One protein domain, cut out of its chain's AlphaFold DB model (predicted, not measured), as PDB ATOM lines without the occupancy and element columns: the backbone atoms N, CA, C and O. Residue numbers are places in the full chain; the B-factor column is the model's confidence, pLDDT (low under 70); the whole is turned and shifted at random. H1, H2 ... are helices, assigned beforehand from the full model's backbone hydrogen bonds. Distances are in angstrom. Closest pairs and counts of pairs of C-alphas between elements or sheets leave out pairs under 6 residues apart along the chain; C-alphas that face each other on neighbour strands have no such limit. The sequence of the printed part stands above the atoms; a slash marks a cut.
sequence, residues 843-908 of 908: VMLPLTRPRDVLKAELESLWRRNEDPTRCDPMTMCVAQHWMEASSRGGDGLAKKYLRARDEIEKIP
ATOM      1  N   VAL A 843     230.429 193.270 226.041       81.50
ATOM      2  CA  VAL A 843     229.360 192.464 226.651       81.50
ATOM      3  C   VAL A 843     228.436 191.916 225.568       81.50
ATOM      4  O   VAL A 843     228.229 192.540 224.532       81.50
ATOM      5  N   MET A 844     227.912 190.714 225.797       81.81
ATOM      6  CA  MET A 844     227.044 189.973 224.878       81.81
ATOM      7  C   MET A 844     225.659 189.789 225.506       81.81
ATOM      8  O   MET A 844     225.503 189.918 226.717       81.81
ATOM      9  N   LEU A 845     224.663 189.449 224.684       79.06
ATOM     10  CA  LEU A 845     223.315 189.113 225.164       79.06
ATOM     11  C   LEU A 845     223.389 187.912 226.137       79.06
ATOM     12  O   LEU A 845     224.054 186.926 225.787       79.06
ATOM     13  N   PRO A 846     222.711 187.947 227.303       71.19
ATOM     14  CA  PRO A 846     222.769 186.878 228.301       71.19
ATOM     15  C   PRO A 846     222.539 185.472 227.728       71.19
ATOM     16  O   PRO A 846     221.817 185.283 226.751       71.19
ATOM     17  N   LEU A 847     223.193 184.473 228.332       66.50
ATOM     18  CA  LEU A 847     223.199 183.052 227.930       66.50
ATOM     19  C   LEU A 847     223.749 182.723 226.517       66.50
ATOM     20  O   LEU A 847     223.920 181.538 226.202       66.50
ATOM     21  N   THR A 848     224.094 183.714 225.687       74.44
ATOM     22  CA  THR A 848     224.725 183.491 224.372       74.44
ATOM     23  C   THR A 848     226.136 182.916 224.540       74.44
ATOM     24  O   THR A 848     226.915 183.391 225.368       74.44
ATOM     25  N   ARG A 849     226.518 181.901 223.749       74.12
ATOM     26  CA  ARG A 849     227.887 181.359 223.811       74.12
ATOM     27  C   ARG A 849     228.870 182.302 223.099       74.12
ATOM     28  O   ARG A 849     228.584 182.686 221.966       74.12
ATOM     29  N   PRO A 850     230.077 182.554 223.642       77.31
ATOM     30  CA  PRO A 850     231.069 183.419 222.993       77.31
ATOM     31  C   PRO A 850     231.423 182.999 221.559       77.31
ATOM     32  O   PRO A 850     231.568 183.847 220.690       77.31
ATOM     33  N   ARG A 851     231.489 181.688 221.284       75.81
ATOM     34  CA  ARG A 851     231.770 181.130 219.945       75.81
ATOM     35  C   ARG A 851     230.665 181.407 218.907       75.81
ATOM     36  O   ARG A 851     230.930 181.346 217.716       75.81
ATOM     37  N   ASP A 852     229.428 181.623 219.367       75.31
ATOM     38  CA  ASP A 852     228.267 181.855 218.501       75.31
ATOM     39  C   ASP A 852     228.224 183.363 218.091       75.31
ATOM     40  O   ASP A 852     227.587 183.722 217.101       75.31
ATOM     41  N   VAL A 853     228.970 184.224 218.815       75.81
ATOM     42  CA  VAL A 853     229.191 185.669 218.569       75.81
ATOM     43  C   VAL A 853     230.502 185.934 217.822       75.81
ATOM     44  O   VAL A 853     230.512 186.588 216.781       75.81
ATOM     45  N   LEU A 854     231.617 185.418 218.346       76.94
ATOM     46  CA  LEU A 854     232.970 185.560 217.801       76.94
ATOM     47  C   LEU A 854     233.178 184.547 216.663       76.94
ATOM     48  O   LEU A 854     233.933 183.582 216.775       76.94
ATOM     49  N   LYS A 855     232.435 184.750 215.570       73.50
ATOM     50  CA  LYS A 855     232.481 183.922 214.361       73.50
ATOM     51  C   LYS A 855     233.851 184.125 213.690       73.50
ATOM     52  O   LYS A 855     234.125 185.202 213.167       73.50
ATOM     53  N   ALA A 856     234.706 183.099 213.688       58.94
ATOM     54  CA  ALA A 856     236.093 183.195 213.198       58.94
ATOM     55  C   ALA A 856     236.208 183.677 211.735       58.94
ATOM     56  O   ALA A 856     237.183 184.329 211.366       58.94
ATOM     57  N   GLU A 857     235.193 183.405 210.913       58.19
ATOM     58  CA  GLU A 857     235.078 183.902 209.539       58.19
ATOM     59  C   GLU A 857     234.984 185.437 209.499       58.19
ATOM     60  O   GLU A 857     235.780 186.074 208.809       58.19
ATOM     61  N   LEU A 858     234.103 186.039 210.309       62.28
ATOM     62  CA  LEU A 858     233.949 187.495 210.444       62.28
ATOM     63  C   LEU A 858     235.223 188.130 211.019       62.28
ATOM     64  O   LEU A 858     235.693 189.143 210.504       62.28
ATOM     65  N   GLU A 859     235.841 187.499 212.024       61.44
ATOM     66  CA  GLU A 859     237.125 187.959 212.566       61.44
ATOM     67  C   GLU A 859     238.219 187.981 211.477       61.44
ATOM     68  O   GLU A 859     238.976 188.946 211.373       61.44
ATOM     69  N   SER A 860     238.269 186.959 210.613       56.97
ATOM     70  CA  SER A 860     239.226 186.877 209.497       56.97
ATOM     71  C   SER A 860     238.952 187.877 208.365       56.97
ATOM     72  O   SER A 860     239.889 188.301 207.684       56.97
ATOM     73  N   LEU A 861     237.690 188.273 208.172       60.88
ATOM     74  CA  LEU A 861     237.294 189.308 207.217       60.88
ATOM     75  C   LEU A 861     237.691 190.695 207.728       60.88
ATOM     76  O   LEU A 861     238.257 191.482 206.978       60.88
ATOM     77  N   TRP A 862     237.466 191.000 209.006       63.38
ATOM     78  CA  TRP A 862     237.719 192.350 209.527       63.38
ATOM     79  C   TRP A 862     239.163 192.582 209.959       63.38
ATOM     80  O   TRP A 862     239.626 193.714 209.895       63.38
ATOM     81  N   ARG A 863     239.935 191.520 210.237       60.59
ATOM     82  CA  ARG A 863     241.410 191.583 210.242       60.59
ATOM     83  C   ARG A 863     242.016 191.936 208.871       60.59
ATOM     84  O   ARG A 863     243.217 192.178 208.812       60.59
ATOM     85  N   ARG A 864     241.228 191.939 207.785       58.28
ATOM     86  CA  ARG A 864     241.663 192.303 206.424       58.28
ATOM     87  C   ARG A 864     241.384 193.768 206.055       58.28
ATOM     88  O   ARG A 864     241.939 194.234 205.070       58.28
ATOM     89  N   ASN A 865     240.558 194.486 206.823       57.03
ATOM     90  CA  ASN A 865     240.283 195.909 206.593       57.03
ATOM     91  C   ASN A 865     241.230 196.775 207.444       57.03
ATOM     92  O   ASN A 865     241.378 196.559 208.643       57.03
ATOM     93  N   GLU A 866     241.888 197.751 206.817       52.78
ATOM     94  CA  GLU A 866     243.220 198.228 207.233       52.78
ATOM     95  C   GLU A 866     243.262 199.382 208.268       52.78
ATOM     96  O   GLU A 866     244.222 200.148 208.279       52.78
ATOM     97  N   ASP A 867     242.286 199.503 209.180       53.84
ATOM     98  CA  ASP A 867     242.257 200.546 210.238       53.84
ATOM     99  C   ASP A 867     242.318 199.939 211.680       53.84
ATOM    100  O   ASP A 867     241.301 199.890 212.390       53.84
ATOM    101  N   PRO A 868     243.498 199.498 212.187       54.41
ATOM    102  CA  PRO A 868     243.635 198.886 213.523       54.41
ATOM    103  C   PRO A 868     243.249 199.788 214.705       54.41
ATOM    104  O   PRO A 868     242.988 199.294 215.797       54.41
ATOM    105  N   THR A 869     243.234 201.106 214.503       52.41
ATOM    106  CA  THR A 869     242.885 202.124 215.508       52.41
ATOM    107  C   THR A 869     241.402 202.498 215.512       52.41
ATOM    108  O   THR A 869     240.985 203.307 216.338       52.41
ATOM    109  N   ARG A 870     240.603 201.953 214.584       53.88
ATOM    110  CA  ARG A 870     239.211 202.374 214.350       53.88
ATOM    111  C   ARG A 870     238.195 201.249 214.514       53.88
ATOM    112  O   ARG A 870     237.078 201.516 214.940       53.88
ATOM    113  N   CYS A 871     238.581 200.013 214.191       59.44
ATOM    114  CA  CYS A 871     237.705 198.842 214.240       59.44
ATOM    115  C   CYS A 871     238.443 197.617 214.809       59.44
ATOM    116  O   CYS A 871     238.998 196.816 214.059       59.44
ATOM    117  N   ASP A 872     238.406 197.421 216.131       74.31
ATOM    118  CA  ASP A 872     238.813 196.138 216.724       74.31
ATOM    119  C   ASP A 872     237.872 195.009 216.232       74.31
ATOM    120  O   ASP A 872     236.649 195.129 216.388       74.31
ATOM    121  N   PRO A 873     238.393 193.895 215.674       75.12
ATOM    122  CA  PRO A 873     237.555 192.832 215.112       75.12
ATOM    123  C   PRO A 873     236.584 192.168 216.101       75.12
ATOM    124  O   PRO A 873     235.526 191.699 215.685       75.12
ATOM    125  N   MET A 874     236.888 192.136 217.402       77.12
ATOM    126  CA  MET A 874     235.993 191.579 218.424       77.12
ATOM    127  C   MET A 874     234.901 192.576 218.822       77.12
ATOM    128  O   MET A 874     233.750 192.176 218.976       77.12
ATOM    129  N   THR A 875     235.220 193.870 218.939       82.25
ATOM    130  CA  THR A 875     234.212 194.928 219.121       82.25
ATOM    131  C   THR A 875     233.243 194.957 217.934       82.25
ATOM    132  O   THR A 875     232.033 195.031 218.141       82.25
ATOM    133  N   MET A 876     233.736 194.772 216.703       81.88
ATOM    134  CA  MET A 876     232.884 194.601 215.517       81.88
ATOM    135  C   MET A 876     231.981 193.354 215.608       81.88
ATOM    136  O   MET A 876     230.817 193.420 215.209       81.88
ATOM    137  N   CYS A 877     232.462 192.235 216.173       83.31
ATOM    138  CA  CYS A 877     231.641 191.027 216.379       83.31
ATOM    139  C   CYS A 877     230.518 191.284 217.391       83.31
ATOM    140  O   CYS A 877     229.377 190.879 217.173       83.31
ATOM    141  N   VAL A 878     230.833 191.986 218.482       86.00
ATOM    142  CA  VAL A 878     229.866 192.367 219.520       86.00
ATOM    143  C   VAL A 878     228.815 193.330 218.960       86.00
ATOM    144  O   VAL A 878     227.621 193.083 219.130       86.00
ATOM    145  N   ALA A 879     229.227 194.367 218.222       87.44
ATOM    146  CA  ALA A 879     228.314 195.299 217.561       87.44
ATOM    147  C   ALA A 879     227.377 194.584 216.570       87.44
ATOM    148  O   ALA A 879     226.164 194.802 216.596       87.44
ATOM    149  N   GLN A 880     227.905 193.675 215.740       86.50
ATOM    150  CA  GLN A 880     227.071 192.889 214.831       86.50
ATOM    151  C   GLN A 880     226.110 191.955 215.580       86.50
ATOM    152  O   GLN A 880     224.948 191.879 215.195       86.50
ATOM    153  N   HIS A 881     226.532 191.282 216.654       88.06
ATOM    154  CA  HIS A 881     225.638 190.425 217.445       88.06
ATOM    155  C   HIS A 881     224.463 191.203 218.053       88.06
ATOM    156  O   HIS A 881     223.327 190.730 217.995       88.06
ATOM    157  N   TRP A 882     224.700 192.407 218.581       89.38
ATOM    158  CA  TRP A 882     223.629 193.267 219.096       89.38
ATOM    159  C   TRP A 882     222.694 193.772 217.985       89.38
ATOM    160  O   TRP A 882     221.476 193.769 218.163       89.38
ATOM    161  N   MET A 883     223.220 194.074 216.795       89.62
ATOM    162  CA  MET A 883     222.406 194.401 215.615       89.62
ATOM    163  C   MET A 883     221.589 193.191 215.107       89.62
ATOM    164  O   MET A 883     220.409 193.321 214.771       89.62
ATOM    165  N   GLU A 884     222.174 191.985 215.107       88.75
ATOM    166  CA  GLU A 884     221.487 190.713 214.831       88.75
ATOM    167  C   GLU A 884     220.411 190.416 215.896       88.75
ATOM    168  O   GLU A 884     219.382 189.820 215.577       88.75
ATOM    169  N   ALA A 885     220.610 190.811 217.160       86.00
ATOM    170  CA  ALA A 885     219.609 190.708 218.226       86.00
ATOM    171  C   ALA A 885     218.440 191.687 218.010       86.00
ATOM    172  O   ALA A 885     217.300 191.235 217.912       86.00
ATOM    173  N   SER A 886     218.716 192.977 217.788       89.00
ATOM    174  CA  SER A 886     217.701 194.005 217.495       89.00
ATOM    175  C   SER A 886     216.824 193.637 216.286       89.00
ATOM    176  O   SER A 886     215.591 193.693 216.339       89.00
ATOM    177  N   SER A 887     217.455 193.143 215.214       88.00
ATOM    178  CA  SER A 887     216.778 192.630 214.018       88.00
ATOM    179  C   SER A 887     215.831 191.457 214.330       88.00
ATOM    180  O   SER A 887     214.695 191.432 213.846       88.00
ATOM    181  N   ARG A 888     216.242 190.515 215.193       85.38
ATOM    182  CA  ARG A 888     215.373 189.427 215.689       85.38
ATOM    183  C   ARG A 888     214.241 189.951 216.580       85.38
ATOM    184  O   ARG A 888     213.117 189.481 216.436       85.38
ATOM    185  N   GLY A 889     214.514 190.953 217.419       79.44
ATOM    186  CA  GLY A 889     213.539 191.638 218.276       79.44
ATOM    187  C   GLY A 889     212.470 192.441 217.522       79.44
ATOM    188  O   GLY A 889     211.479 192.849 218.118       79.44
ATOM    189  N   GLY A 890     212.625 192.627 216.208       83.25
ATOM    190  CA  GLY A 890     211.583 193.178 215.340       83.25
ATOM    191  C   GLY A 890     211.999 194.415 214.551       83.25
ATOM    192  O   GLY A 890     211.371 194.684 213.522       83.25
ATOM    193  N   ASP A 891     213.069 195.105 214.948       87.50
ATOM    194  CA  ASP A 891     213.380 196.450 214.458       87.50
ATOM    195  C   ASP A 891     213.573 196.534 212.932       87.50
ATOM    196  O   ASP A 891     214.346 195.798 212.314       87.50
ATOM    197  N   GLY A 892     212.872 197.490 212.321       84.06
ATOM    198  CA  GLY A 892     212.962 197.799 210.900       84.06
ATOM    199  C   GLY A 892     214.230 198.555 210.497       84.06
ATOM    200  O   GLY A 892     214.585 198.507 209.319       84.06
ATOM    201  N   LEU A 893     214.919 199.239 211.419       87.12
ATOM    202  CA  LEU A 893     216.174 199.942 211.118       87.12
ATOM    203  C   LEU A 893     217.371 198.983 211.140       87.12
ATOM    204  O   LEU A 893     218.090 198.915 210.142       87.12
ATOM    205  N   ALA A 894     217.515 198.149 212.172       87.12
ATOM    206  CA  ALA A 894     218.515 197.079 212.222       87.12
ATOM    207  C   ALA A 894     218.417 196.129 211.012       87.12
ATOM    208  O   ALA A 894     219.423 195.807 210.378       87.12
ATOM    209  N   LYS A 895     217.192 195.756 210.602       87.94
ATOM    210  CA  LYS A 895     216.947 194.960 209.382       87.94
ATOM    211  C   LYS A 895     217.416 195.641 208.095       87.94
ATOM    212  O   LYS A 895     217.849 194.946 207.179       87.94
ATOM    213  N   LYS A 896     217.317 196.971 207.992       88.44
ATOM    214  CA  LYS A 896     217.825 197.731 206.834       88.44
ATOM    215  C   LYS A 896     219.348 197.821 206.856       88.44
ATOM    216  O   LYS A 896     219.964 197.601 205.822       88.44
ATOM    217  N   TYR A 897     219.937 198.090 208.023       85.81
ATOM    218  CA  TYR A 897     221.388 198.164 208.201       85.81
ATOM    219  C   TYR A 897     222.071 196.848 207.807       85.81
ATOM    220  O   TYR A 897     222.986 196.858 206.987       85.81
ATOM    221  N   LEU A 898     221.581 195.711 208.319       85.50
ATOM    222  CA  LEU A 898     222.134 194.396 207.985       85.50
ATOM    223  C   LEU A 898     222.001 194.076 206.489       85.50
ATOM    224  O   LEU A 898     222.962 193.608 205.901       85.50
ATOM    225  N   ARG A 899     220.876 194.405 205.837       84.44
ATOM    226  CA  ARG A 899     220.723 194.208 204.379       84.44
ATOM    227  C   ARG A 899     221.668 195.077 203.554       84.44
ATOM    228  O   ARG A 899     222.323 194.561 202.661       84.44
ATOM    229  N   ALA A 900     221.780 196.366 203.872       83.50
ATOM    230  CA  ALA A 900     222.702 197.263 203.174       83.50
ATOM    231  C   ALA A 900     224.164 196.807 203.343       83.50
ATOM    232  O   ALA A 900     224.955 196.889 202.409       83.50
ATOM    233  N   ARG A 901     224.511 196.264 204.517       77.19
ATOM    234  CA  ARG A 901     225.806 195.628 204.770       77.19
ATOM    235  C   ARG A 901     225.988 194.344 203.951       77.19
ATOM    236  O   ARG A 901     226.995 194.211 203.266       77.19
ATOM    237  N   ASP A 902     225.010 193.443 203.981       78.12
ATOM    238  CA  ASP A 902     224.973 192.209 203.189       78.12
ATOM    239  C   ASP A 902     225.064 192.489 201.677       78.12
ATOM    240  O   ASP A 902     225.498 191.625 200.920       78.12
ATOM    241  N   GLU A 903     224.597 193.646 201.212       78.81
ATOM    242  CA  GLU A 903     224.706 194.103 199.824       78.81
ATOM    243  C   GLU A 903     226.122 194.620 199.519       78.81
ATOM    244  O   GLU A 903     226.691 194.229 198.502       78.81
ATOM    245  N   ILE A 904     226.731 195.402 200.420       73.88
ATOM    246  CA  ILE A 904     228.125 195.869 200.304       73.88
ATOM    247  C   ILE A 904     229.116 194.694 200.316       73.88
ATOM    248  O   ILE A 904     230.005 194.645 199.471       73.88
ATOM    249  N   GLU A 905     228.944 193.711 201.205       65.88
ATOM    250  CA  GLU A 905     229.812 192.520 201.292       65.88
ATOM    251  C   GLU A 905     229.631 191.534 200.114       65.88
ATOM    252  O   GLU A 905     230.339 190.531 200.032       65.88
ATOM    253  N   LYS A 906     228.712 191.820 199.176       69.94
ATOM    254  CA  LYS A 906     228.550 191.104 197.895       69.94
ATOM    255  C   LYS A 906     229.110 191.866 196.685       69.94
ATOM    256  O   LYS A 906     229.030 191.346 195.572       69.94
ATOM    257  N   ILE A 907     229.653 193.071 196.872       65.69
ATOM    258  CA  ILE A 907     230.369 193.800 195.816       65.69
ATOM    259  C   ILE A 907     231.798 193.219 195.730       65.69
ATOM    260  O   ILE A 907     232.462 193.156 196.765       65.69
ATOM    261  N   PRO A 908     232.247 192.745 194.549       48.84
ATOM    262  CA  PRO A 908     233.536 192.063 194.378       48.84
ATOM    263  C   PRO A 908     234.743 193.010 194.279       48.84
ATOM    264  O   PRO A 908     234.563 194.159 193.812       48.84
TER     265      PRO A 908
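This is residues 843 to 908 of the 908 residues of an uncharacterized protein of Cryomyces minteri (UniProt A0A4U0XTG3). A long helix, H3, and a second helix, H4, make an open V joined by a tight turn, and the shorter helices H1 and H2 pack on H3 away from that turn. The far part of H4 and the tail after it, residues 899 to 908, stick out. The printed part has 66 residues with four named helices, H1, H2, H3 and H4 in chain order, and no named strand; the class is all helix. It is only just compact, close to loose, with a radius of gyration of the C-alphas of 12.5 A and spans of 32 by 27 by 20 A.

H1 is residues 850 to 853, beginning with C-alpha 850 at (231.069, 183.419, 222.993). H2 is residues 856 to 862, 10.0 A long. H3 is residues 873 to 889, 24.3 A from first to last C-alpha, beginning at (237.555, 192.832, 215.112). H4 is residues 892 to 904, 18.6 A long, ending with C-alpha 904 at (228.125, 195.869, 200.304).

H3 is the hub, touching three helices. Its residues 883 to 887 touch residues 893 to 898 of H4, closest at the C-alphas of Ser 887 and Ala 894, 5.1 A, at a steep tilt of 48 degrees, opposite ways. Its residues 873 to 877 touch H2, closest at the C-alphas of Glu 859 and Pro 873, 5.5 A; the two are only just about perpendicular, at 71 degrees. Its residues 877 to 881 only just touch H1, with 3 pairs of C-alphas within 8 A, the closest those of Val 853 and His 881, 6.0 A. H1 and H2 are apart, and both are apart from H4. In H2, H3 and H4 every O i to N i+4 pair is within hydrogen-bond range; H1 is too short for one.

The C-alphas of Leu 847 and Pro 908, the two farthest apart, are 36.2 A apart. The printed part has no cut, and no link is long. Mean pLDDT of the printed part is 74.7; it is under 70 at residue 847, residues 856 to 871 and residues 905 to 908.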